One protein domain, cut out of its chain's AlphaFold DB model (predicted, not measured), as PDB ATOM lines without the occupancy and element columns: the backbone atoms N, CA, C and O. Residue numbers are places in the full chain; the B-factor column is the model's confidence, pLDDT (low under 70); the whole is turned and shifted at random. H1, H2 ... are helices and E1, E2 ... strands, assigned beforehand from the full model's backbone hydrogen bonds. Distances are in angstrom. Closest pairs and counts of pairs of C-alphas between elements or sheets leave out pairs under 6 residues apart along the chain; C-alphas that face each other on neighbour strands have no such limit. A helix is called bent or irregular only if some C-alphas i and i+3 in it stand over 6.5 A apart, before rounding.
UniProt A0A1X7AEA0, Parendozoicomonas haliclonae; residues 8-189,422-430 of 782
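What this domain is: This is residues 8 to 189 and 422 to 430 of the 782 residues of a protein of Parendozoicomonas haliclonae (UniProt A0A1X7AEA0). A strongly twisted sheet of seven parallel strands makes the middle of three layers, with H1 and H2 over one face and H3, H4 and H6 over the other. H5 packs on H4 and H6, off the sheet; the short H7 is over E5, and residues 17 to 24 stick out. The printed part has 191 residues, with seven named strands and seven named helices in turn, E1 H1 to E7 H7; the sheet's order is E3 E2 E1 E4 E5 E6 E7, and the class is mixed, helices and strands. The whole is compact, with a radius of gyration of the C-alphas of 16.9 A, spanning 51 by 40 by 32 A.

How they stand to each other: The strands are E1, residues 8 to 11, E2, 44 to 51, E3, 77 to 82, E4, 97 to 100, E5, 122 to 125, E6, 151 to 154, and E7, 181 to 184; E3 and E7 are edge strands. Within hydrogen-bond range are N 47 and O 77 (E3, E2), 2.8 A, N 8 and O 46 (E2, E1), 2.9 A, N 9 and O 97 (E1, E4), 2.9 A, N 123 and O 98 (E4, E5), 2.9 A, N 153 and O 124 (E5, E6), 2.8 A, and N 183 and O 152 (E6, E7), 2.8 A. H1, residues 25 to 40, has a height over the sheet of 10.2 A. H2, residues 56 to 69, is on the same face, over E3; their closest C-alphas, of Gln 60 and Val 80, are 5.4 A apart. On the opposite face, H3, residues 83 to 90, is over E2; it is irregular, with C-alphas 84 and 87 7.1 A apart. H4, residues 105 to 115, touches H3 at a steep tilt of 59 degrees, the closest C-alphas, of Leu 90 and Phe 115, being 5.9 A apart. H5, residues 135 to 143, is not on the sheet; it and H4 touch only at their ends, the closest C-alphas, of Gly 106 and Leu 141, being 4.5 A apart. H6, residues 157 to 171, is over E6 and E7, and its residues 166 to 171 touch H5, about perpendicular at 78 degrees, with the closest C-alphas, of Arg 139 and Ala 170, 5.1 A apart. H7, residues 422 to 428, is only just over E5, on which 3 of its C-alphas fall. E1 H1 E2, E2 H2 E3, E4 H4 E5, E5 H5 E6 and E6 H6 E7 are strand-helix-strand units, two parallel neighbour strands with a helix between; E3 H3 E4 is a split one, with E2 and E1 between its strands, and these crossovers are right-handed. Every O i to N i+4 pair is within hydrogen-bond range in H1, H2, H4, H5, H6 and H7, and 2 of 4 in H3.

Where its parts are: E1 begins at C-alpha 8 (302.858, 256.806, 192.687). H1 is 21.5 A long, E2 19.8 A, H2 19.9 A, E3 16.9 A, H4 15.2 A and H6 21.1 A. H7 ends at C-alpha 428 (297.865, 244.636, 195.572).

The domain as a whole: The C-alphas farthest apart, of Gln 69 and Arg 173, are 52.6 A apart. Residues 190 to 421 are not printed, and C-alphas 189 and 422 are 19.1 A apart across this cut. The link from E1 to H1 is long, with 13 residues. The mean pLDDT of the printed part is 78.3; 42 residues are under 70, among them 13 to 25, 82 to 88 and 130 to 136.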
ATOM      1  N   PHE A   8     301.635 257.413 193.213       94.06
ATOM      2  CA  PHE A   8     302.858 256.806 192.687       94.06
ATOM      3  C   PHE A   8     304.079 257.670 193.033       94.06
ATOM      4  O   PHE A   8     304.077 258.873 192.769       94.06
ATOM      5  N   GLY A   9     305.125 257.074 193.602       90.31
ATOM      6  CA  GLY A   9     306.397 257.748 193.889       90.31
ATOM      7  C   GLY A   9     307.529 257.228 193.010       90.31
ATOM      8  O   GLY A   9     307.588 256.031 192.745       90.31
ATOM      9  N   THR A  10     308.440 258.089 192.553       91.19
ATOM     10  CA  THR A  10     309.664 257.643 191.864       91.19
ATOM     11  C   THR A  10     310.794 258.669 191.943       91.19
ATOM     12  O   THR A  10     310.556 259.855 192.175       91.19
ATOM     13  N   VAL A  11     312.030 258.213 191.733       83.38
ATOM     14  CA  VAL A  11     313.220 259.063 191.613       83.38
ATOM     15  C   VAL A  11     313.525 259.277 190.129       83.38
ATOM     16  O   VAL A  11     313.645 258.316 189.377       83.38
ATOM     17  N   LEU A  12     313.650 260.536 189.713       77.94
ATOM     18  CA  LEU A  12     314.053 260.918 188.363       77.94
ATOM     19  C   LEU A  12     315.554 260.682 188.175       77.94
ATOM     20  O   LEU A  12     316.364 261.098 189.009       77.94
ATOM     21  N   SER A  13     315.930 260.061 187.058       66.00
ATOM     22  CA  SER A  13     317.329 259.949 186.647       66.00
ATOM     23  C   SER A  13     317.918 261.356 186.438       66.00
ATOM     24  O   SER A  13     317.264 262.236 185.876       66.00
ATOM     25  N   ALA A  14     319.142 261.603 186.917       53.72
ATOM     26  CA  ALA A  14     319.762 262.930 186.873       53.72
ATOM     27  C   ALA A  14     319.894 263.456 185.428       53.72
ATOM     28  O   ALA A  14     320.501 262.799 184.583       53.72
ATOM     29  N   SER A  15     319.396 264.664 185.139       47.81
ATOM     30  CA  SER A  15     319.446 265.288 183.803       47.81
ATOM     31  C   SER A  15     320.800 265.908 183.423       47.81
ATOM     32  O   SER A  15     320.853 266.918 182.717       47.81
ATOM     33  N   GLY A  16     321.913 265.303 183.850       37.97
ATOM     34  CA  GLY A  16     323.252 265.731 183.440       37.97
ATOM     35  C   GLY A  16     323.357 265.802 181.911       37.97
ATOM     36  O   GLY A  16     323.247 264.783 181.241       37.97
ATOM     37  N   THR A  17     323.457 267.035 181.404       33.59
ATOM     38  CA  THR A  17     323.789 267.450 180.032       33.59
ATOM     39  C   THR A  17     323.007 266.792 178.885       33.59
ATOM     40  O   THR A  17     323.503 265.977 178.120       33.59
ATOM     41  N   SER A  18     321.846 267.368 178.561       37.75
ATOM     42  CA  SER A  18     321.326 267.397 177.177       37.75
ATOM     43  C   SER A  18     322.230 268.162 176.183       37.75
ATOM     44  O   SER A  18     321.797 268.494 175.081       37.75
ATOM     45  N   ARG A  19     323.480 268.471 176.561       33.12
ATOM     46  CA  ARG A  19     324.487 269.085 175.690       33.12
ATOM     47  C   ARG A  19     325.294 268.069 174.882       33.12
ATOM     48  O   ARG A  19     325.927 268.501 173.929       33.12
ATOM     49  N   ASP A  20     325.210 266.774 175.187       35.62
ATOM     50  CA  ASP A  20     326.147 265.798 174.608       35.62
ATOM     51  C   ASP A  20     325.546 264.942 173.482       35.62
ATOM     52  O   ASP A  20     326.221 264.074 172.945       35.62
ATOM     53  N   GLY A  21     324.270 265.130 173.111       38.53
ATOM     54  CA  GLY A  21     323.641 264.328 172.045       38.53
ATOM     55  C   GLY A  21     323.618 262.809 172.309       38.53
ATOM     56  O   GLY A  21     323.299 262.039 171.408       38.53
ATOM     57  N   TYR A  22     323.949 262.374 173.531       40.84
ATOM     58  CA  TYR A  22     324.161 260.976 173.899       40.84
ATOM     59  C   TYR A  22     322.830 260.243 174.126       40.84
ATOM     60  O   TYR A  22     322.097 260.529 175.079       40.84
ATOM     61  N   ILE A  23     322.510 259.269 173.269       52.03
ATOM     62  CA  ILE A  23     321.353 258.380 173.448       52.03
ATOM     63  C   ILE A  23     321.755 257.251 174.410       52.03
ATOM     64  O   ILE A  23     322.398 256.273 174.029       52.03
ATOM     65  N   ASN A  24     321.381 257.382 175.685       64.56
ATOM     66  CA  ASN A  24     321.531 256.315 176.676       64.56
ATOM     67  C   ASN A  24     320.244 255.481 176.752       64.56
ATOM     68  O   ASN A  24     319.244 255.953 177.293       64.56
ATOM     69  N   GLY A  25     320.285 254.232 176.275       64.88
ATOM     70  CA  GLY A  25     319.121 253.334 176.259       64.88
ATOM     71  C   GLY A  25     318.483 253.083 177.634       64.88
ATOM     72  O   GLY A  25     317.270 252.918 177.715       64.88
ATOM     73  N   LEU A  26     319.258 253.128 178.725       71.69
ATOM     74  CA  LEU A  26     318.733 253.010 180.093       71.69
ATOM     75  C   LEU A  26     317.850 254.209 180.460       71.69
ATOM     76  O   LEU A  26     316.714 254.058 180.906       71.69
ATOM     77  N   ARG A  27     318.367 255.417 180.214       72.19
ATOM     78  CA  ARG A  27     317.647 256.670 180.460       72.19
ATOM     79  C   ARG A  27     316.408 256.771 179.578       72.19
ATOM     80  O   ARG A  27     315.340 257.110 180.073       72.19
ATOM     81  N   GLU A  28     316.544 256.441 178.294       75.56
ATOM     82  CA  GLU A  28     315.427 256.430 177.348       75.56
ATOM     83  C   GLU A  28     314.315 255.485 177.818       75.56
ATOM     84  O   GLU A  28     313.143 255.864 177.786       75.56
ATOM     85  N   ALA A  29     314.665 254.302 178.333       81.06
ATOM     86  CA  ALA A  29     313.695 253.357 178.872       81.06
ATOM     87  C   ALA A  29     312.975 253.894 180.123       81.06
ATOM     88  O   ALA A  29     311.752 253.770 180.212       81.06
ATOM     89  N   ASN A  30     313.699 254.525 181.056       83.94
ATOM     90  CA  ASN A  30     313.136 255.086 182.291       83.94
ATOM     91  C   ASN A  30     312.243 256.307 182.043       83.94
ATOM     92  O   ASN A  30     311.095 256.340 182.501       83.94
ATOM     93  N   ASP A  31     312.734 257.276 181.267       84.06
ATOM     94  CA  ASP A  31     311.993 258.490 180.924       84.06
ATOM     95  C   ASP A  31     310.736 258.140 180.112       84.06
ATOM     96  O   ASP A  31     309.638 258.630 180.406       84.06
ATOM     97  N   SER A  32     310.865 257.234 179.134       85.81
ATOM     98  CA  SER A  32     309.733 256.781 178.321       85.81
ATOM     99  C   SER A  32     308.722 255.992 179.146       85.81
ATOM    100  O   SER A  32     307.520 256.211 178.983       85.81
ATOM    101  N   PHE A  33     309.161 255.119 180.060       90.25
ATOM    102  CA  PHE A  33     308.247 254.385 180.938       90.25
ATOM    103  C   PHE A  33     307.430 255.337 181.814       90.25
ATOM    104  O   PHE A  33     306.205 255.244 181.814       90.25
ATOM    105  N   LEU A  34     308.070 256.288 182.506       90.56
ATOM    106  CA  LEU A  34     307.374 257.221 183.399       90.56
ATOM    107  C   LEU A  34     306.356 258.086 182.645       90.56
ATOM    108  O   LEU A  34     305.203 258.206 183.065       90.56
ATOM    109  N   GLN A  35     306.757 258.659 181.508       91.00
ATOM    110  CA  GLN A  35     305.862 259.460 180.673       91.00
ATOM    111  C   GLN A  35     304.650 258.649 180.201       91.00
ATOM    112  O   GLN A  35     303.512 259.120 180.269       91.00
ATOM    113  N   ASN A  36     304.867 257.413 179.753       91.94
ATOM    114  CA  ASN A  36     303.781 256.571 179.264       91.94
ATOM    115  C   ASN A  36     302.915 256.001 180.390       91.94
ATOM    116  O   ASN A  36     301.701 255.891 180.210       91.94
ATOM    117  N   LEU A  37     303.482 255.740 181.569       92.25
ATOM    118  CA  LEU A  37     302.715 255.409 182.766       92.25
ATOM    119  C   LEU A  37     301.749 256.549 183.095       92.25
ATOM    120  O   LEU A  37     300.547 256.311 183.186       92.25
ATOM    121  N   ILE A  38     302.235 257.794 183.171       92.69
ATOM    122  CA  ILE A  38     301.390 258.971 183.430       92.69
ATOM    123  C   ILE A  38     300.296 259.105 182.358       92.69
ATOM    124  O   ILE A  38     299.137 259.365 182.698       92.69
ATOM    125  N   ARG A  39     300.617 258.889 181.074       92.00
ATOM    126  CA  ARG A  39     299.629 258.951 179.980       92.00
ATOM    127  C   ARG A  39     298.534 257.900 180.107       92.00
ATOM    128  O   ARG A  39     297.358 258.236 179.969       92.00
ATOM    129  N   HIS A  40     298.906 256.645 180.340       92.44
ATOM    130  CA  HIS A  40     298.024 255.512 180.060       92.44
ATOM    131  C   HIS A  40     297.453 254.828 181.304       92.44
ATOM    132  O   HIS A  40     296.407 254.191 181.189       92.44
ATOM    133  N   THR A  41     298.066 254.988 182.482       91.69
ATOM    134  CA  THR A  41     297.602 254.292 183.691       91.69
ATOM    135  C   THR A  41     296.179 254.692 184.083       91.69
ATOM    136  O   THR A  41     295.758 255.852 184.003       91.69
ATOM    137  N   ARG A  42     295.419 253.711 184.545       90.12
ATOM    138  CA  ARG A  42     294.097 253.843 185.161       90.12
ATOM    139  C   ARG A  42     294.195 253.747 186.680       90.12
ATOM    140  O   ARG A  42     293.266 254.163 187.372       90.12
ATOM    141  N   CYS A  43     295.315 253.233 187.183       89.12
ATOM    142  CA  CYS A  43     295.549 253.020 188.600       89.12
ATOM    143  C   CYS A  43     295.884 254.320 189.328       89.12
ATOM    144  O   CYS A  43     295.282 254.577 190.366       89.12
ATOM    145  N   PHE A  44     296.791 255.140 188.790       92.12
ATOM    146  CA  PHE A  44     297.358 256.289 189.508       92.12
ATOM    147  C   PHE A  44     296.836 257.633 188.993       92.12
ATOM    148  O   PHE A  44     296.667 257.844 187.790       92.12
ATOM    149  N   GLN A  45     296.594 258.563 189.917       93.12
ATOM    150  CA  GLN A  45     296.186 259.937 189.598       93.12
ATOM    151  C   GLN A  45     297.166 260.981 190.145       93.12
ATOM    152  O   GLN A  45     297.201 262.095 189.621       93.12
ATOM    153  N   ARG A  46     297.982 260.630 191.149       94.19
ATOM    154  CA  ARG A  46     298.974 261.517 191.772       94.19
ATOM    155  C   ARG A  46     300.374 260.928 191.646       94.19
ATOM    156  O   ARG A  46     300.548 259.725 191.832       94.19
ATOM    157  N   PHE A  47     301.350 261.782 191.360       95.44
ATOM    158  CA  PHE A  47     302.739 261.406 191.121       95.44
ATOM    159  C   PHE A  47     303.673 262.307 191.929       95.44
ATOM    160  O   PHE A  47     303.658 263.529 191.762       95.44
ATOM    161  N   HIS A  48     304.499 261.706 192.778       93.50
ATOM    162  CA  HIS A  48     305.610 262.377 193.450       93.50
ATOM    163  C   HIS A  48     306.916 262.003 192.745       93.50
ATOM    164  O   HIS A  48     307.288 260.829 192.693       93.50
ATOM    165  N   LEU A  49     307.596 263.003 192.184       91.44
ATOM    166  CA  LEU A  49     308.837 262.835 191.432       91.44
ATOM    167  C   LEU A  49     309.993 263.454 192.224       91.44
ATOM    168  O   LEU A  49     310.008 264.662 192.446       91.44
ATOM    169  N   PHE A  50     310.969 262.655 192.643       81.31
ATOM    170  CA  PHE A  50     312.131 263.140 193.391       81.31
ATOM    171  C   PHE A  50     313.316 263.352 192.455       81.31
ATOM    172  O   PHE A  50     313.681 262.440 191.725       81.31
ATOM    173  N   THR A  51     313.944 264.527 192.475       75.31
ATOM    174  CA  THR A  51     315.092 264.838 191.607       75.31
ATOM    175  C   THR A  51     316.309 265.299 192.397       75.31
ATOM    176  O   THR A  51     316.196 265.948 193.437       75.31
ATOM    177  N   VAL A  52     317.493 264.964 191.887       64.25
ATOM    178  CA  VAL A  52     318.785 265.465 192.383       64.25
ATOM    179  C   VAL A  52     319.162 266.822 191.770       64.25
ATOM    180  O   VAL A  52     320.175 267.409 192.147       64.25
ATOM    181  N   GLU A  53     318.366 267.322 190.823       64.19
ATOM    182  CA  GLU A  53     318.546 268.639 190.213       64.19
ATOM    183  C   GLU A  53     318.339 269.775 191.216       64.19
ATOM    184  O   GLU A  53     317.541 269.690 192.149       64.19
ATOM    185  N   THR A  54     319.038 270.883 190.985       54.25
ATOM    186  CA  THR A  54     318.984 272.057 191.861       54.25
ATOM    187  C   THR A  54     317.830 273.010 191.528       54.25
ATOM    188  O   THR A  54     317.341 273.693 192.428       54.25
ATOM    189  N   ASP A  55     317.349 273.047 190.277       72.19
ATOM    190  CA  ASP A  55     316.255 273.930 189.838       72.19
ATOM    191  C   ASP A  55     314.887 273.226 189.812       72.19
ATOM    192  O   ASP A  55     314.280 272.992 188.767       72.19
ATOM    193  N   ILE A  56     314.366 272.940 191.006       73.25
ATOM    194  CA  ILE A  56     313.071 272.265 191.201       73.25
ATOM    195  C   ILE A  56     311.911 273.008 190.527       73.25
ATOM    196  O   ILE A  56     310.954 272.388 190.061       73.25
ATOM    197  N   ARG A  57     311.972 274.346 190.457       74.25
ATOM    198  CA  ARG A  57     310.891 275.155 189.884       74.25
ATOM    199  C   ARG A  57     310.786 274.933 188.380       74.25
ATOM    200  O   ARG A  57     309.671 274.788 187.880       74.25
ATOM    201  N   SER A  58     311.913 274.897 187.676       78.31
ATOM    202  CA  SER A  58     311.932 274.603 186.241       78.31
ATOM    203  C   SER A  58     311.472 273.174 185.959       78.31
ATOM    204  O   SER A  58     310.633 272.981 185.080       78.31
ATOM    205  N   SER A  59     311.909 272.191 186.752       76.94
ATOM    206  CA  SER A  59     311.480 270.793 186.594       76.94
ATOM    207  C   SER A  59     309.974 270.628 186.867       76.94
ATOM    208  O   SER A  59     309.275 269.955 186.109       76.94
ATOM    209  N   GLN A  60     309.422 271.313 187.875       88.94
ATOM    210  CA  GLN A  60     307.975 271.356 188.127       88.94
ATOM    211  C   GLN A  60     307.204 272.005 186.965       88.94
ATOM    212  O   GLN A  60     306.167 271.487 186.546       88.94
ATOM    213  N   LEU A  61     307.688 273.134 186.434       87.69
ATOM    214  CA  LEU A  61     307.062 273.822 185.297       87.69
ATOM    215  C   LEU A  61     307.086 272.969 184.027       87.69
ATOM    216  O   LEU A  61     306.086 272.939 183.309       87.69
ATOM    217  N   TYR A  62     308.185 272.255 183.777       89.75
ATOM    218  CA  TYR A  62     308.298 271.308 182.672       89.75
ATOM    219  C   TYR A  62     307.168 270.275 182.720       89.75
ATOM    220  O   TYR A  62     306.424 270.147 181.750       89.75
ATOM    221  N   TRP A  63     306.974 269.604 183.859       91.06
ATOM    222  CA  TRP A  63     305.941 268.575 183.996       91.06
ATOM    223  C   TRP A  63     304.517 269.133 183.922       91.06
ATOM    224  O   TRP A  63     303.651 268.506 183.313       91.06
ATOM    225  N   LEU A  64     304.261 270.326 184.468       90.81
ATOM    226  CA  LEU A  64     302.957 270.988 184.329       90.81
ATOM    227  C   LEU A  64     302.648 271.338 182.869       90.81
ATOM    228  O   LEU A  64     301.544 271.077 182.391       90.81
ATOM    229  N   ASN A  65     303.628 271.892 182.152       88.88
ATOM    230  CA  ASN A  65     303.490 272.183 180.730       88.88
ATOM    231  C   ASN A  65     303.319 270.894 179.915       88.88
ATOM    232  O   ASN A  65     302.471 270.835 179.029       88.88
ATOM    233  N   TRP A  66     304.061 269.841 180.252       92.62
ATOM    234  CA  TRP A  66     303.933 268.538 179.611       92.62
ATOM    235  C   TRP A  66     302.530 267.941 179.821       92.62
ATOM    236  O   TRP A  66     301.909 267.504 178.853       92.62
ATOM    237  N   LEU A  67     301.965 267.998 181.037       93.00
ATOM    238  CA  LEU A  67     300.583 267.565 181.296       93.00
ATOM    239  C   LEU A  67     299.572 268.356 180.464       93.00
ATOM    240  O   LEU A  67     298.651 267.762 179.903       93.00
ATOM    241  N   TYR A  68     299.755 269.674 180.368       92.00
ATOM    242  CA  TYR A  68     298.890 270.546 179.578       92.00
ATOM    243  C   TYR A  68     298.941 270.192 178.088       92.00
ATOM    244  O   TYR A  68     297.903 269.949 177.476       92.00
ATOM    245  N   GLN A  69     300.146 270.072 177.523       90.44
ATOM    246  CA  GLN A  69     300.357 269.710 176.118       90.44
ATOM    247  C   GLN A  69     299.779 268.335 175.761       90.44
ATOM    248  O   GLN A  69     299.364 268.121 174.627       90.44
ATOM    249  N   ASN A  70     299.720 267.414 176.727       89.81
ATOM    250  CA  ASN A  70     299.172 266.072 176.537       89.81
ATOM    251  C   ASN A  70     297.690 265.953 176.968       89.81
ATOM    252  O   ASN A  70     297.142 264.854 176.937       89.81
ATOM    253  N   GLY A  71     297.025 267.045 177.372       91.69
ATOM    254  CA  GLY A  71     295.606 267.038 177.759       91.69
ATOM    255  C   GLY A  71     295.301 266.261 179.049       91.69
ATOM    256  O   GLY A  71     294.219 265.690 179.193       91.69
ATOM    257  N   LEU A  72     296.260 266.201 179.978       91.81
ATOM    258  CA  LEU A  72     296.196 265.387 181.198       91.81
ATOM    259  C   LEU A  72     296.010 266.202 182.487       91.81
ATOM    260  O   LEU A  72     295.809 265.603 183.543       91.81
ATOM    261  N   SER A  73     296.035 267.537 182.419       88.38
ATOM    262  CA  SER A  73     295.994 268.433 183.589       88.38
ATOM    263  C   SER A  73     294.784 268.234 184.512       88.38
ATOM    264  O   SER A  73     294.909 268.422 185.715       88.38
ATOM    265  N   ASP A  74     293.637 267.800 183.981       85.31
ATOM    266  CA  ASP A  74     292.420 267.565 184.778       85.31
ATOM    267  C   ASP A  74     292.360 266.157 185.404       85.31
ATOM    268  O   ASP A  74     291.444 265.841 186.162       85.31
ATOM    269  N   ARG A  75     293.296 265.267 185.043       86.81
ATOM    270  CA  ARG A  75     293.284 263.834 185.409       86.81
ATOM    271  C   ARG A  75     294.525 263.384 186.174       86.81
ATOM    272  O   ARG A  75     294.571 262.229 186.611       86.81
ATOM    273  N   ARG A  76     295.542 264.241 186.250       92.38
ATOM    274  CA  ARG A  76     296.867 263.937 186.787       92.38
ATOM    275  C   ARG A  76     297.377 265.098 187.617       92.38
ATOM    276  O   ARG A  76     297.319 266.245 187.186       92.38
ATOM    277  N   GLU A  77     297.954 264.768 188.756       93.56
ATOM    278  CA  GLU A  77     298.706 265.694 189.590       93.56
ATOM    279  C   GLU A  77     300.162 265.224 189.658       93.56
ATOM    280  O   GLU A  77     300.420 264.075 190.016       93.56
ATOM    281  N   ILE A  78     301.108 266.098 189.306       93.94
ATOM    282  CA  ILE A  78     302.550 265.842 189.426       93.94
ATOM    283  C   ILE A  78     303.151 266.876 190.372       93.94
ATOM    284  O   ILE A  78     303.022 268.080 190.133       93.94
ATOM    285  N   ILE A  79     303.855 266.403 191.397       91.12
ATOM    286  CA  ILE A  79     304.632 267.234 192.318       91.12
ATOM    287  C   ILE A  79     306.090 266.783 192.263       91.12
ATOM    288  O   ILE A  79     306.390 265.601 192.440       91.12
ATOM    289  N   VAL A  80     306.990 267.727 192.004       86.06
ATOM    290  CA  VAL A  80     308.433 267.503 191.943       86.06
ATOM    291  C   VAL A  80     309.072 267.967 193.246       86.06
ATOM    292  O   VAL A  80     308.909 269.116 193.657       86.06
ATOM    293  N   PHE A  81     309.833 267.082 193.878       71.38
ATOM    294  CA  PHE A  81     310.552 267.342 195.118       71.38
ATOM    295  C   PHE A  81     312.065 267.251 194.902       71.38
ATOM    296  O   PHE A  81     312.528 266.391 194.148       71.38
ATOM    297  N   PRO A  82     312.872 268.071 195.596       62.34
ATOM    298  CA  PRO A  82     314.292 267.779 195.723       62.34
ATOM    299  C   PRO A  82     314.480 266.467 196.495       62.34
ATOM    300  O   PRO A  82     313.745 266.174 197.442       62.34
ATOM    301  N   ILE A  83     315.498 265.688 196.133       67.88
ATOM    302  CA  ILE A  83     315.765 264.363 196.711       67.88
ATOM    303  C   ILE A  83     315.921 264.399 198.242       67.88
ATOM    304  O   ILE A  83     315.593 263.441 198.935       67.88
ATOM    305  N   THR A  84     316.359 265.532 198.798       53.41
ATOM    306  CA  THR A  84     316.520 265.742 200.245       53.41
ATOM    307  C   THR A  84     315.202 265.705 201.020       53.41
ATOM    308  O   THR A  84     315.216 265.478 202.227       53.41
ATOM    309  N   TYR A  85     314.061 265.883 200.348       60.72
ATOM    310  CA  TYR A  85     312.728 265.804 200.952       60.72
ATOM    311  C   TYR A  85     312.177 264.376 200.985       60.72
ATOM    312  O   TYR A  85     311.138 264.140 201.601       60.72
ATOM    313  N   MET A  86     312.867 263.417 200.361       69.75
ATOM    314  CA  MET A  86     312.374 262.053 200.211       69.75
ATOM    315  C   MET A  86     312.078 261.404 201.563       69.75
ATOM    316  O   MET A  86     310.959 260.957 201.762       69.75
ATOM    317  N   ALA A  87     313.001 261.448 202.532       60.03
ATOM    318  CA  ALA A  87     312.779 260.856 203.857       60.03
ATOM    319  C   ALA A  87     311.527 261.413 204.563       60.03
ATOM    320  O   ALA A  87     310.735 260.649 205.105       60.03
ATOM    321  N   ALA A  88     311.310 262.733 204.503       55.88
ATOM    322  CA  ALA A  88     310.128 263.363 205.089       55.88
ATOM    323  C   ALA A  88     308.830 262.919 204.391       55.88
ATOM    324  O   ALA A  88     307.827 262.670 205.058       55.88
ATOM    325  N   SER A  89     308.857 262.786 203.063       72.12
ATOM    326  CA  SER A  89     307.718 262.293 202.288       72.12
ATOM    327  C   SER A  89     307.436 260.812 202.561       72.12
ATOM    328  O   SER A  89     306.293 260.464 202.834       72.12
ATOM    329  N   LEU A  90     308.459 259.948 202.613       72.88
ATOM    330  CA  LEU A  90     308.284 258.530 202.960       72.88
ATOM    331  C   LEU A  90     307.617 258.349 204.337       72.88
ATOM    332  O   LEU A  90     306.854 257.405 204.516       72.88
ATOM    333  N   SER A  91     307.879 259.250 205.291       65.19
ATOM    334  CA  SER A  91     307.281 259.236 206.637       65.19
ATOM    335  C   SER A  91     305.873 259.817 206.748       65.19
ATOM    336  O   SER A  91     305.250 259.650 207.795       65.19
ATOM    337  N   SER A  92     305.403 260.572 205.755       68.94
ATOM    338  CA  SER A  92     304.156 261.345 205.866       68.94
ATOM    339  C   SER A  92     303.117 261.016 204.800       68.94
ATOM    340  O   SER A  92     301.932 261.257 205.032       68.94
ATOM    341  N   ASP A  93     303.535 260.437 203.675       79.25
ATOM    342  CA  ASP A  93     302.670 260.072 202.562       79.25
ATOM    343  C   ASP A  93     302.414 258.555 202.513       79.25
ATOM    344  O   ASP A  93     303.326 257.738 202.659       79.25
ATOM    345  N   ASP A  94     301.163 258.173 202.240       82.38
ATOM    346  CA  ASP A  94     300.770 256.786 201.975       82.38
ATOM    347  C   ASP A  94     300.873 256.502 200.469       82.38
ATOM    348  O   ASP A  94     299.954 256.810 199.702       82.38
ATOM    349  N   TYR A  95     301.991 255.926 200.032       87.56
ATOM    350  CA  TYR A  95     302.174 255.506 198.642       87.56
ATOM    351  C   TYR A  95     301.352 254.250 198.325       87.56
ATOM    352  O   TYR A  95     301.282 253.325 199.127       87.56
ATOM    353  N   ASP A  96     300.771 254.176 197.127       91.31
ATOM    354  CA  ASP A  96     300.199 252.927 196.606       91.31
ATOM    355  C   ASP A  96     301.264 252.099 195.869       91.31
ATOM    356  O   ASP A  96     301.174 250.873 195.822       91.31
ATOM    357  N   LEU A  97     302.281 252.767 195.309       91.00
ATOM    358  CA  LEU A  97     303.481 252.155 194.744       91.00
ATOM    359  C   LEU A  97     304.639 253.156 194.725       91.00
ATOM    360  O   LEU A  97     304.457 254.307 194.321       91.00
ATOM    361  N   PHE A  98     305.839 252.703 195.084       90.06
ATOM    362  CA  PHE A  98     307.074 253.443 194.830       90.06
ATOM    363  C   PHE A  98     307.938 252.686 193.817       90.06
ATOM    364  O   PHE A  98     308.206 251.498 193.984       90.06
ATOM    365  N   TYR A  99     308.361 253.354 192.749       90.44
ATOM    366  CA  TYR A  99     309.050 252.738 191.620       90.44
ATOM    367  C   TYR A  99     310.493 253.227 191.468       90.44
ATOM    368  O   TYR A  99     310.759 254.429 191.561       90.44
ATOM    369  N   SER A 100     311.400 252.302 191.147       85.12
ATOM    370  CA  SER A 100     312.795 252.574 190.779       85.12
ATOM    371  C   SER A 100     313.096 252.084 189.366       85.12
ATOM    372  O   SER A 100     312.933 250.901 189.071       85.12
ATOM    373  N   GLY A 101     313.573 252.981 188.503       71.12
ATOM    374  CA  GLY A 101     314.033 252.647 187.151       71.12
ATOM    375  C   GLY A 101     315.480 252.144 187.068       71.12
ATOM    376  O   GLY A 101     315.934 251.763 186.002       71.12
ATOM    377  N   ASP A 102     316.217 252.151 188.178       68.25
ATOM    378  CA  ASP A 102     317.670 251.920 188.232       68.25
ATOM    379  C   ASP A 102     318.034 251.061 189.471       68.25
ATOM    380  O   ASP A 102     317.181 250.929 190.366       68.25
ATOM    381  N   PRO A 103     319.250 250.460 189.566       54.50
ATOM    382  CA  PRO A 103     319.560 249.305 190.439       54.50
ATOM    383  C   PRO A 103     319.561 249.569 191.961       54.50
ATOM    384  O   PRO A 103     320.023 248.752 192.755       54.50
ATOM    385  N   TYR A 104     318.980 250.676 192.416       61.53
ATOM    386  CA  TYR A 104     318.989 251.109 193.813       61.53
ATOM    387  C   TYR A 104     317.796 250.624 194.643       61.53
ATOM    388  O   TYR A 104     317.456 251.227 195.667       61.53
ATOM    389  N   ILE A 105     317.130 249.543 194.221       79.69
ATOM    390  CA  ILE A 105     315.971 249.026 194.958       79.69
ATOM    391  C   ILE A 105     316.353 248.661 196.401       79.69
ATOM    392  O   ILE A 105     315.603 248.985 197.314       79.69
ATOM    393  N   GLY A 106     317.552 248.114 196.638       78.81
ATOM    394  CA  GLY A 106     318.050 247.823 197.989       78.81
ATOM    395  C   GLY A 106     318.090 249.060 198.896       78.81
ATOM    396  O   GLY A 106     317.598 249.026 200.019       78.81
ATOM    397  N   GLN A 107     318.599 250.188 198.397       76.31
ATOM    398  CA  GLN A 107     318.663 251.442 199.150       76.31
ATOM    399  C   GLN A 107     317.268 252.026 199.401       76.31
ATOM    400  O   GLN A 107     317.017 252.564 200.476       76.31
ATOM    401  N   LEU A 108     316.347 251.911 198.442       80.62
ATOM    402  CA  LEU A 108     314.962 252.343 198.638       80.62
ATOM    403  C   LEU A 108     314.230 251.478 199.671       80.62
ATOM    404  O   LEU A 108     313.458 252.015 200.464       80.62
ATOM    405  N   LEU A 109     314.503 250.170 199.710       84.00
ATOM    406  CA  LEU A 109     313.984 249.270 200.742       84.00
ATOM    407  C   LEU A 109     314.481 249.678 202.134       84.00
ATOM    408  O   LEU A 109     313.668 249.784 203.051       84.00
ATOM    409  N   GLU A 110     315.771 249.996 202.274       77.75
ATOM    410  CA  GLU A 110     316.360 250.521 203.519       77.75
ATOM    411  C   GLU A 110     315.738 251.861 203.936       77.75
ATOM    412  O   GLU A 110     315.417 252.081 205.104       77.75
ATOM    413  N   LEU A 111     315.514 252.767 202.982       74.19
ATOM    414  CA  LEU A 111     314.878 254.056 203.249       74.19
ATOM    415  C   LEU A 111     313.416 253.891 203.681       74.19
ATOM    416  O   LEU A 111     312.983 254.547 204.630       74.19
ATOM    417  N   ARG A 112     312.662 252.989 203.043       83.50
ATOM    418  CA  ARG A 112     311.300 252.648 203.476       83.50
ATOM    419  C   ARG A 112     311.314 252.034 204.873       83.50
ATOM    420  O   ARG A 112     310.502 252.432 205.701       83.50
ATOM    421  N   ALA A 113     312.230 251.114 205.160       77.56
ATOM    422  CA  ALA A 113     312.366 250.507 206.484       77.56
ATOM    423  C   ALA A 113     312.668 251.538 207.583       77.56
ATOM    424  O   ALA A 113     312.097 251.476 208.674       77.56
ATOM    425  N   ALA A 114     313.525 252.513 207.277       68.94
ATOM    426  CA  ALA A 114     313.939 253.541 208.220       68.94
ATOM    427  C   ALA A 114     312.860 254.605 208.475       68.94
ATOM    428  O   ALA A 114     312.741 255.087 209.603       68.94
ATOM    429  N   PHE A 115     312.100 254.993 207.446       69.56
ATOM    430  CA  PHE A 115     311.284 256.209 207.495       69.56
ATOM    431  C   PHE A 115     309.783 255.994 207.307       69.56
ATOM    432  O   PHE A 115     309.023 256.853 207.750       69.56
ATOM    433  N   ALA A 116     309.326 254.909 206.675       73.12
ATOM    434  CA  ALA A 116     307.917 254.781 206.310       73.12
ATOM    435  C   ALA A 116     307.006 254.532 207.521       73.12
ATOM    436  O   ALA A 116     307.239 253.630 208.327       73.12
ATOM    437  N   SER A 117     305.933 255.320 207.628       68.50
ATOM    438  CA  SER A 117     304.909 255.194 208.677       68.50
ATOM    439  C   SER A 117     303.882 254.093 208.397       68.50
ATOM    440  O   SER A 117     303.188 253.646 209.310       68.50
ATOM    441  N   SER A 118     303.769 253.676 207.137       71.69
ATOM    442  CA  SER A 118     302.880 252.623 206.654       71.69
ATOM    443  C   SER A 118     303.602 251.781 205.594       71.69
ATOM    444  O   SER A 118     304.559 252.251 204.972       71.69
ATOM    445  N   PRO A 119     303.214 250.511 205.397       69.31
ATOM    446  CA  PRO A 119     303.926 249.640 204.486       69.31
ATOM    447  C   PRO A 119     303.291 249.669 203.089       69.31
ATOM    448  O   PRO A 119     302.137 249.290 202.902       69.31
ATOM    449  N   TRP A 120     304.077 250.083 202.102       83.69
ATOM    450  CA  TRP A 120     303.687 250.173 200.692       83.69
ATOM    451  C   TRP A 120     304.732 249.504 199.791       83.69
ATOM    452  O   TRP A 120     305.906 249.455 200.175       83.69
ATOM    453  N   PRO A 121     304.340 248.941 198.632       89.25
ATOM    454  CA  PRO A 121     305.237 248.148 197.793       89.25
ATOM    455  C   PRO A 121     306.291 249.010 197.086       89.25
ATOM    456  O   PRO A 121     306.011 250.141 196.677       89.25
ATOM    457  N   ILE A 122     307.489 248.446 196.908       89.25
ATOM    458  CA  ILE A 122     308.550 249.002 196.059       89.25
ATOM    459  C   ILE A 122     308.777 248.085 194.867       89.25
ATOM    460  O   ILE A 122     309.103 246.909 195.039       89.25
ATOM    461  N   TRP A 123     308.620 248.619 193.657       91.69
ATOM    462  CA  TRP A 123     308.931 247.893 192.427       91.69
ATOM    463  C   TRP A 123     310.157 248.495 191.748       91.69
ATOM    464  O   TRP A 123     310.220 249.702 191.527       91.69
ATOM    465  N   GLY A 124     311.134 247.661 191.407       88.00
ATOM    466  CA  GLY A 124     312.351 248.081 190.710       88.00
ATOM    467  C   GLY A 124     312.491 247.377 189.373       88.00
ATOM    468  O   GLY A 124     312.272 246.171 189.302       88.00
ATOM    469  N   ARG A 125     312.860 248.093 188.310       87.69
ATOM    470  CA  ARG A 125     313.144 247.480 187.007       87.69
ATOM    471  C   ARG A 125     314.631 247.185 186.848       87.69
ATOM    472  O   ARG A 125     315.473 248.053 187.059       87.69
ATOM    473  N   CYS A 126     314.942 245.960 186.437       82.44
ATOM    474  CA  CYS A 126     316.310 245.510 186.198       82.44
ATOM    475  C   CYS A 126     316.635 245.622 184.702       82.44
ATOM    476  O   CYS A 126     316.237 244.765 183.917       82.44
ATOM    477  N   HIS A 127     317.328 246.692 184.298       76.00
ATOM    478  CA  HIS A 127     317.689 246.941 182.892       76.00
ATOM    479  C   HIS A 127     319.013 246.296 182.462       76.00
ATOM    480  O   HIS A 127     319.148 245.887 181.311       76.00
ATOM    481  N   SER A 128     319.981 246.190 183.373       71.38
ATOM    482  CA  SER A 128     321.242 245.476 183.171       71.38
ATOM    483  C   SER A 128     321.386 244.433 184.268       71.38
ATOM    484  O   SER A 128     321.097 244.715 185.429       71.38
ATOM    485  N   LEU A 129     321.804 243.227 183.894       71.12
ATOM    486  CA  LEU A 129     322.065 242.131 184.831       71.12
ATOM    487  C   LEU A 129     323.564 241.828 184.961       71.12
ATOM    488  O   LEU A 129     323.955 241.055 185.833       71.12
ATOM    489  N   SER A 130     324.396 242.445 184.111       58.59
ATOM    490  CA  SER A 130     325.830 242.158 183.996       58.59
ATOM    491  C   SER A 130     326.744 243.222 184.607       58.59
ATOM    492  O   SER A 130     327.864 242.895 184.989       58.59
ATOM    493  N   GLN A 131     326.300 244.483 184.724       54.62
ATOM    494  CA  GLN A 131     327.170 245.602 185.136       54.62
ATOM    495  C   GLN A 131     327.069 246.042 186.604       54.62
ATOM    496  O   GLN A 131     327.703 247.020 186.995       54.62
ATOM    497  N   ASP A 132     326.404 245.276 187.462       50.34
ATOM    498  CA  ASP A 132     326.473 245.520 188.903       50.34
ATOM    499  C   ASP A 132     327.657 244.765 189.512       50.34
ATOM    500  O   ASP A 132     327.599 243.594 189.884       50.34
ATOM    501  N   ILE A 133     328.771 245.488 189.559       46.00
ATOM    502  CA  ILE A 133     330.080 245.141 190.108       46.00
ATOM    503  C   ILE A 133     329.935 244.323 191.412       46.00
ATOM    504  O   ILE A 133     329.682 244.854 192.494       46.00
ATOM    505  N   THR A 134     330.154 243.008 191.278       52.47
ATOM    506  CA  THR A 134     330.052 241.900 192.250       52.47
ATOM    507  C   THR A 134     328.641 241.474 192.688       52.47
ATOM    508  O   THR A 134     327.769 242.285 192.990       52.47
ATOM    509  N   LEU A 135     328.490 240.161 192.930       62.94
ATOM    510  CA  LEU A 135     327.494 239.548 193.835       62.94
ATOM    511  C   LEU A 135     327.189 240.384 195.100       62.94
ATOM    512  O   LEU A 135     326.164 240.160 195.730       62.94
ATOM    513  N   GLY A 136     328.064 241.312 195.509       66.25
ATOM    514  CA  GLY A 136     327.853 242.263 196.594       66.25
ATOM    515  C   GLY A 136     326.601 243.134 196.458       66.25
ATOM    516  O   GLY A 136     325.925 243.321 197.467       66.25
ATOM    517  N   ALA A 137     326.238 243.618 195.266       71.81
ATOM    518  CA  ALA A 137     325.015 244.416 195.090       71.81
ATOM    519  C   ALA A 137     323.758 243.560 195.324       71.81
ATOM    520  O   ALA A 137     322.909 243.899 196.151       71.81
ATOM    521  N   TRP A 138     323.709 242.379 194.702       79.25
ATOM    522  CA  TRP A 138     322.642 241.397 194.908       79.25
ATOM    523  C   TRP A 138     322.582 240.894 196.352       79.25
ATOM    524  O   TRP A 138     321.504 240.787 196.924       79.25
ATOM    525  N   ARG A 139     323.727 240.664 197.003       77.31
ATOM    526  CA  ARG A 139     323.779 240.349 198.440       77.31
ATOM    527  C   ARG A 139     323.248 241.496 199.285       77.31
ATOM    528  O   ARG A 139     322.469 241.249 200.193       77.31
ATOM    529  N   SER A 140     323.622 242.735 198.977       78.19
ATOM    530  CA  SER A 140     323.106 243.916 199.681       78.19
ATOM    531  C   SER A 140     321.586 244.002 199.554       78.19
ATOM    532  O   SER A 140     320.915 244.263 200.544       78.19
ATOM    533  N   LEU A 141     321.033 243.683 198.378       82.19
ATOM    534  CA  LEU A 141     319.589 243.563 198.181       82.19
ATOM    535  C   LEU A 141     318.963 242.461 199.053       82.19
ATOM    536  O   LEU A 141     317.921 242.689 199.656       82.19
ATOM    537  N   LEU A 142     319.590 241.284 199.158       85.19
ATOM    538  CA  LEU A 142     319.111 240.195 200.024       85.19
ATOM    539  C   LEU A 142     319.173 240.525 201.523       85.19
ATOM    540  O   LEU A 142     318.462 239.911 202.321       85.19
ATOM    541  N   HIS A 143     320.047 241.452 201.910       81.81
ATOM    542  CA  HIS A 143     320.154 241.947 203.281       81.81
ATOM    543  C   HIS A 143     319.230 243.135 203.559       81.81
ATOM    544  O   HIS A 143     318.966 243.400 204.730       81.81
ATOM    545  N   ALA A 144     318.697 243.784 202.519       81.06
ATOM    546  CA  ALA A 144     317.703 244.836 202.661       81.06
ATOM    547  C   ALA A 144     316.343 244.283 203.118       81.06
ATOM    548  O   ALA A 144     315.978 243.139 202.827       81.06
ATOM    549  N   GLU A 145     315.551 245.111 203.805       80.94
ATOM    550  CA  GLU A 145     314.209 244.753 204.297       80.94
ATOM    551  C   GLU A 145     313.146 244.687 203.171       80.94
ATOM    552  O   GLU A 145     312.192 245.474 203.109       80.94
ATOM    553  N   SER A 146     313.310 243.718 202.263       87.12
ATOM    554  CA  SER A 146     312.292 243.327 201.277       87.12
ATOM    555  C   SER A 146     311.076 242.673 201.942       87.12
ATOM    556  O   SER A 146     311.181 242.049 203.001       87.12
ATOM    557  N   ARG A 147     309.894 242.832 201.335       85.44
ATOM    558  CA  ARG A 147     308.598 242.386 201.868       85.44
ATOM    559  C   ARG A 147     307.732 241.761 200.773       85.44
ATOM    560  O   ARG A 147     307.911 242.022 199.586       85.44
ATOM    561  N   SER A 148     306.737 240.983 201.188       81.06
ATOM    562  CA  SER A 148     305.737 240.395 200.292       81.06
ATOM    563  C   SER A 148     304.887 241.481 199.622       81.06
ATOM    564  O   SER A 148     304.086 242.130 200.292       81.06
ATOM    565  N   GLY A 149     305.055 241.672 198.314       82.75
ATOM    566  CA  GLY A 149     304.427 242.735 197.517       82.75
ATOM    567  C   GLY A 149     305.439 243.684 196.863       82.75
ATOM    568  O   GLY A 149     305.081 244.412 195.933       82.75
ATOM    569  N   ASP A 150     306.704 243.647 197.298       90.00
ATOM    570  CA  ASP A 150     307.811 244.205 196.517       90.00
ATOM    571  C   ASP A 150     308.037 243.362 195.264       90.00
ATOM    572  O   ASP A 150     307.753 242.161 195.255       90.00
ATOM    573  N   ALA A 151     308.556 243.978 194.204       91.19
ATOM    574  CA  ALA A 151     308.810 243.255 192.968       91.19
ATOM    575  C   ALA A 151     310.038 243.757 192.210       91.19
ATOM    576  O   ALA A 151     310.354 244.947 192.201       91.19
ATOM    577  N   LEU A 152     310.690 242.831 191.515       90.31
ATOM    578  CA  LEU A 152     311.689 243.118 190.497       90.31
ATOM    579  C   LEU A 152     311.069 242.873 189.121       90.31
ATOM    580  O   LEU A 152     310.548 241.789 188.858       90.31
ATOM    581  N   LEU A 153     311.104 243.877 188.248       90.44
ATOM    582  CA  LEU A 153     310.577 243.786 186.890       90.44
ATOM    583  C   LEU A 153     311.691 243.392 185.916       90.44
ATOM    584  O   LEU A 153     312.667 244.133 185.771       90.44
ATOM    585  N   SER A 154     311.516 242.271 185.216       88.69
ATOM    586  CA  SER A 154     312.380 241.836 184.112       88.69
ATOM    587  C   SER A 154     311.746 242.163 182.756       88.69
ATOM    588  O   SER A 154     310.522 242.193 182.617       88.69
ATOM    589  N   SER A 155     312.562 242.441 181.739       88.25
ATOM    590  CA  SER A 155     312.100 242.769 180.379       88.25
ATOM    591  C   SER A 155     311.701 241.540 179.555       88.25
ATOM    592  O   SER A 155     310.960 241.671 178.583       88.25
ATOM    593  N   SER A 156     312.172 240.358 179.948       86.25
ATOM    594  CA  SER A 156     311.983 239.077 179.259       86.25
ATOM    595  C   SER A 156     311.930 237.920 180.262       86.25
ATOM    596  O   SER A 156     312.249 238.091 181.449       86.25
ATOM    597  N   GLN A 157     311.512 236.736 179.815       84.94
ATOM    598  CA  GLN A 157     311.576 235.534 180.652       84.94
ATOM    599  C   GLN A 157     313.026 235.134 180.915       84.94
ATOM    600  O   GLN A 157     313.366 234.802 182.050       84.94
ATOM    601  N   ALA A 158     313.892 235.239 179.905       76.31
ATOM    602  CA  ALA A 158     315.317 234.963 180.047       76.31
ATOM    603  C   ALA A 158     315.981 235.855 181.113       76.31
ATOM    604  O   ALA A 158     316.619 235.350 182.039       76.31
ATOM    605  N   SER A 159     315.740 237.172 181.075       78.88
ATOM    606  CA  SER A 159     316.240 238.096 182.107       78.88
ATOM    607  C   SER A 159     315.632 237.815 183.490       78.88
ATOM    608  O   SER A 159     316.326 237.912 184.501       78.88
ATOM    609  N   GLY A 160     314.366 237.386 183.559       85.62
ATOM    610  CA  GLY A 160     313.734 236.942 184.806       85.62
ATOM    611  C   GLY A 160     314.377 235.675 185.387       85.62
ATOM    612  O   GLY A 160     314.572 235.571 186.601       85.62
ATOM    613  N   GLN A 161     314.764 234.717 184.542       81.75
ATOM    614  CA  GLN A 161     315.484 233.515 184.966       81.75
ATOM    615  C   GLN A 161     316.911 233.843 185.424       81.75
ATOM    616  O   GLN A 161     317.349 233.347 186.464       81.75
ATOM    617  N   ALA A 162     317.619 234.708 184.696       78.25
ATOM    618  CA  ALA A 162     318.943 235.182 185.089       78.25
ATOM    619  C   ALA A 162     318.902 235.884 186.457       78.25
ATOM    620  O   ALA A 162     319.730 235.604 187.323       78.25
ATOM    621  N   LEU A 163     317.878 236.707 186.701       83.44
ATOM    622  CA  LEU A 163     317.656 237.358 187.989       83.44
ATOM    623  C   LEU A 163     317.409 236.354 189.129       83.44
ATOM    624  O   LEU A 163     318.002 236.482 190.201       83.44
ATOM    625  N   ASN A 164     316.592 235.321 188.893       84.06
ATOM    626  CA  ASN A 164     316.388 234.234 189.858       84.06
ATOM    627  C   ASN A 164     317.710 233.541 190.220       84.06
ATOM    628  O   ASN A 164     317.992 233.313 191.399       84.06
ATOM    629  N   ASN A 165     318.535 233.239 189.215       78.25
ATOM    630  CA  ASN A 165     319.830 232.595 189.416       78.25
ATOM    631  C   ASN A 165     320.777 233.497 190.227       78.25
ATOM    632  O   ASN A 165     321.395 233.029 191.182       78.25
ATOM    633  N   LEU A 166     320.841 234.795 189.911       79.12
ATOM    634  CA  LEU A 166     321.670 235.769 190.629       79.12
ATOM    635  C   LEU A 166     321.291 235.876 192.110       79.12
ATOM    636  O   LEU A 166     322.172 235.839 192.973       79.12
ATOM    637  N   LEU A 167     319.996 235.959 192.425       82.12
ATOM    638  CA  LEU A 167     319.522 235.992 193.812       82.12
ATOM    639  C   LEU A 167     319.817 234.678 194.545       82.12
ATOM    640  O   LEU A 167     320.250 234.705 195.698       82.12
ATOM    641  N   ALA A 168     319.632 233.533 193.881       80.81
ATOM    642  CA  ALA A 168     319.958 232.232 194.459       80.81
ATOM    643  C   ALA A 168     321.453 232.131 194.796       80.81
ATOM    644  O   ALA A 168     321.804 231.771 195.921       80.81
ATOM    645  N   GLU A 169     322.339 232.507 193.869       74.44
ATOM    646  CA  GLU A 169     323.791 232.521 194.090       74.44
ATOM    647  C   GLU A 169     324.215 233.512 195.181       74.44
ATOM    648  O   GLU A 169     325.059 233.194 196.028       74.44
ATOM    649  N   ALA A 170     323.610 234.702 195.212       78.81
ATOM    650  CA  ALA A 170     323.867 235.700 196.244       78.81
ATOM    651  C   ALA A 170     323.503 235.175 197.645       78.81
ATOM    652  O   ALA A 170     324.257 235.415 198.592       78.81
ATOM    653  N   GLY A 171     322.414 234.407 197.759       77.62
ATOM    654  CA  GLY A 171     321.874 233.900 199.023       77.62
ATOM    655  C   GLY A 171     322.573 232.668 199.599       77.62
ATOM    656  O   GLY A 171     322.467 232.431 200.804       77.62
ATOM    657  N   LYS A 172     323.335 231.905 198.796       76.00
ATOM    658  CA  LYS A 172     323.942 230.618 199.210       76.00
ATOM    659  C   LYS A 172     324.796 230.679 200.480       76.00
ATOM    660  O   LYS A 172     324.860 229.691 201.204       76.00
ATOM    661  N   ARG A 173     325.492 231.795 200.733       72.12
ATOM    662  CA  ARG A 173     326.419 231.925 201.879       72.12
ATOM    663  C   ARG A 173     325.731 232.361 203.170       72.12
ATOM    664  O   ARG A 173     326.093 231.866 204.232       72.12
ATOM    665  N   ASP A 174     324.733 233.234 203.063       77.06
ATOM    666  CA  ASP A 174     324.119 233.898 204.220       77.06
ATOM    667  C   ASP A 174     322.704 233.367 204.524       77.06
ATOM    668  O   ASP A 174     322.065 233.814 205.476       77.06
ATOM    669  N   ASN A 175     322.211 232.408 203.724       80.44
ATOM    670  CA  ASN A 175     320.863 231.827 203.794       80.44
ATOM    671  C   ASN A 175     319.751 232.896 203.795       80.44
ATOM    672  O   ASN A 175     318.794 232.834 204.570       80.44
ATOM    673  N   LYS A 176     319.917 233.905 202.935       82.38
ATOM    674  CA  LYS A 176     318.984 235.018 202.726       82.38
ATOM    675  C   LYS A 176     318.294 234.883 201.371       82.38
ATOM    676  O   LYS A 176     318.900 234.408 200.415       82.38
ATOM    677  N   SER A 177     317.048 235.339 201.290       87.19
ATOM    678  CA  SER A 177     316.246 235.365 200.064       87.19
ATOM    679  C   SER A 177     315.512 236.695 199.936       87.19
ATOM    680  O   SER A 177     315.113 237.282 200.941       87.19
ATOM    681  N   PHE A 178     315.295 237.144 198.702       88.38
ATOM    682  CA  PHE A 178     314.420 238.276 198.424       88.38
ATOM    683  C   PHE A 178     312.971 237.868 198.717       88.38
ATOM    684  O   PHE A 178     312.539 236.802 198.283       88.38
ATOM    685  N   ALA A 179     312.242 238.670 199.492       87.94
ATOM    686  CA  ALA A 179     310.875 238.344 199.914       87.94
ATOM    687  C   ALA A 179     309.794 238.764 198.899       87.94
ATOM    688  O   ALA A 179     308.633 238.388 199.062       87.94
ATOM    689  N   GLY A 180     310.164 239.573 197.901       87.44
ATOM    690  CA  GLY A 180     309.283 240.017 196.825       87.44
ATOM    691  C   GLY A 180     309.266 239.073 195.618       87.44
ATOM    692  O   GLY A 180     309.973 238.066 195.583       87.44
ATOM    693  N   ASP A 181     308.481 239.434 194.606       89.88
ATOM    694  CA  ASP A 181     308.320 238.651 193.377       89.88
ATOM    695  C   ASP A 181     309.269 239.107 192.253       89.88
ATOM    696  O   ASP A 181     309.678 240.265 192.186       89.88
ATOM    697  N   ILE A 182     309.562 238.209 191.308       90.06
ATOM    698  CA  ILE A 182     310.141 238.566 190.002       90.06
ATOM    699  C   ILE A 182     309.022 238.518 188.962       90.06
ATOM    700  O   ILE A 182     308.380 237.483 188.784       90.06
ATOM    701  N   LEU A 183     308.776 239.641 188.289       91.25
ATOM    702  CA  LEU A 183     307.668 239.816 187.354       91.25
ATOM    703  C   LEU A 183     308.188 240.188 185.966       91.25
ATOM    704  O   LEU A 183     308.874 241.193 185.799       91.25
ATOM    705  N   THR A 184     307.795 239.422 184.954       89.75
ATOM    706  CA  THR A 184     308.159 239.716 183.566       89.75
ATOM    707  C   THR A 184     307.199 240.739 182.965       89.75
ATOM    708  O   THR A 184     306.003 240.474 182.821       89.75
ATOM    709  N   LEU A 185     307.726 241.901 182.582       90.12
ATOM    710  CA  LEU A 185     307.002 242.961 181.890       90.12
ATOM    711  C   LEU A 185     307.914 243.613 180.830       90.12
ATOM    712  O   LEU A 185     308.842 244.341 181.209       90.12
ATOM    713  N   PRO A 186     307.645 243.422 179.520       89.50
ATOM    714  CA  PRO A 186     308.487 243.968 178.458       89.50
ATOM    715  C   PRO A 186     308.535 245.498 178.483       89.50
ATOM    716  O   PRO A 186     307.692 246.156 179.101       89.50
ATOM    717  N   LEU A 187     309.529 246.071 177.803       87.62
ATOM    718  CA  LEU A 187     309.562 247.510 177.560       87.62
ATOM    719  C   LEU A 187     308.579 247.870 176.446       87.62
ATOM    720  O   LEU A 187     308.416 247.135 175.470       87.62
ATOM    721  N   GLY A 188     307.920 249.015 176.610       89.44
ATOM    722  CA  GLY A 188     307.210 249.638 175.507       89.44
ATOM    723  C   GLY A 188     308.189 250.387 174.612       89.44
ATOM    724  O   GLY A 188     309.248 250.829 175.056       89.44
ATOM    725  N   VAL A 189     307.828 250.529 173.347       89.94
ATOM    726  CA  VAL A 189     308.624 251.246 172.355       89.94
ATOM    727  C   VAL A 189     307.703 252.160 171.559       89.94
ATOM    728  O   VAL A 189     306.576 251.795 171.208       89.94
ATOM    729  N   LYS A 422     297.234 245.827 185.300       89.38
ATOM    730  CA  LYS A 422     296.637 244.520 185.644       89.38
ATOM    731  C   LYS A 422     297.486 243.742 186.644       89.38
ATOM    732  O   LYS A 422     296.944 243.114 187.558       89.38
ATOM    733  N   VAL A 423     298.806 243.750 186.454       86.75
ATOM    734  CA  VAL A 423     299.744 243.101 187.375       86.75
ATOM    735  C   VAL A 423     299.685 243.799 188.733       86.75
ATOM    736  O   VAL A 423     299.546 243.110 189.741       86.75
ATOM    737  N   PHE A 424     299.686 245.135 188.758       87.00
ATOM    738  CA  PHE A 424     299.553 245.936 189.975       87.00
ATOM    739  C   PHE A 424     298.259 245.618 190.726       87.00
ATOM    740  O   PHE A 424     298.314 245.228 191.888       87.00
ATOM    741  N   GLU A 425     297.105 245.650 190.059       84.81
ATOM    742  CA  GLU A 425     295.817 245.325 190.682       84.81
ATOM    743  C   GLU A 425     295.766 243.895 191.237       84.81
ATOM    744  O   GLU A 425     295.192 243.666 192.302       84.81
ATOM    745  N   THR A 426     296.388 242.931 190.552       80.06
ATOM    746  CA  THR A 426     296.429 241.530 191.001       80.06
ATOM    747  C   THR A 426     297.366 241.335 192.200       80.06
ATOM    748  O   THR A 426     297.051 240.563 193.106       80.06
ATOM    749  N   GLN A 427     298.508 242.026 192.211       72.88
ATOM    750  CA  GLN A 427     299.519 242.001 193.274       72.88
ATOM    751  C   GLN A 427     299.020 242.695 194.550       72.88
ATOM    752  O   GLN A 427     299.094 242.118 195.635       72.88
ATOM    753  N   SER A 428     298.403 243.876 194.431       61.00
ATOM    754  CA  SER A 428     297.865 244.636 195.572       61.00
ATOM    755  C   SER A 428     296.782 243.888 196.361       61.00
ATOM    756  O   SER A 428     296.521 244.223 197.513       61.00
ATOM    757  N   LEU A 429     296.136 242.878 195.767       54.91
ATOM    758  CA  LEU A 429     295.106 242.067 196.425       54.91
ATOM    759  C   LEU A 429     295.673 240.924 197.285       54.91
ATOM    760  O   LEU A 429     294.916 240.323 198.049       54.91
ATOM    761  N   LYS A 430     296.965 240.585 197.161       53.06
ATOM    762  CA  LYS A 430     297.511 239.335 197.711       53.06
ATOM    763  C   LYS A 430     298.099 239.424 199.118       53.06
ATOM    764  O   LYS A 430     298.286 238.361 199.713       53.06
TER     765      LYS A 430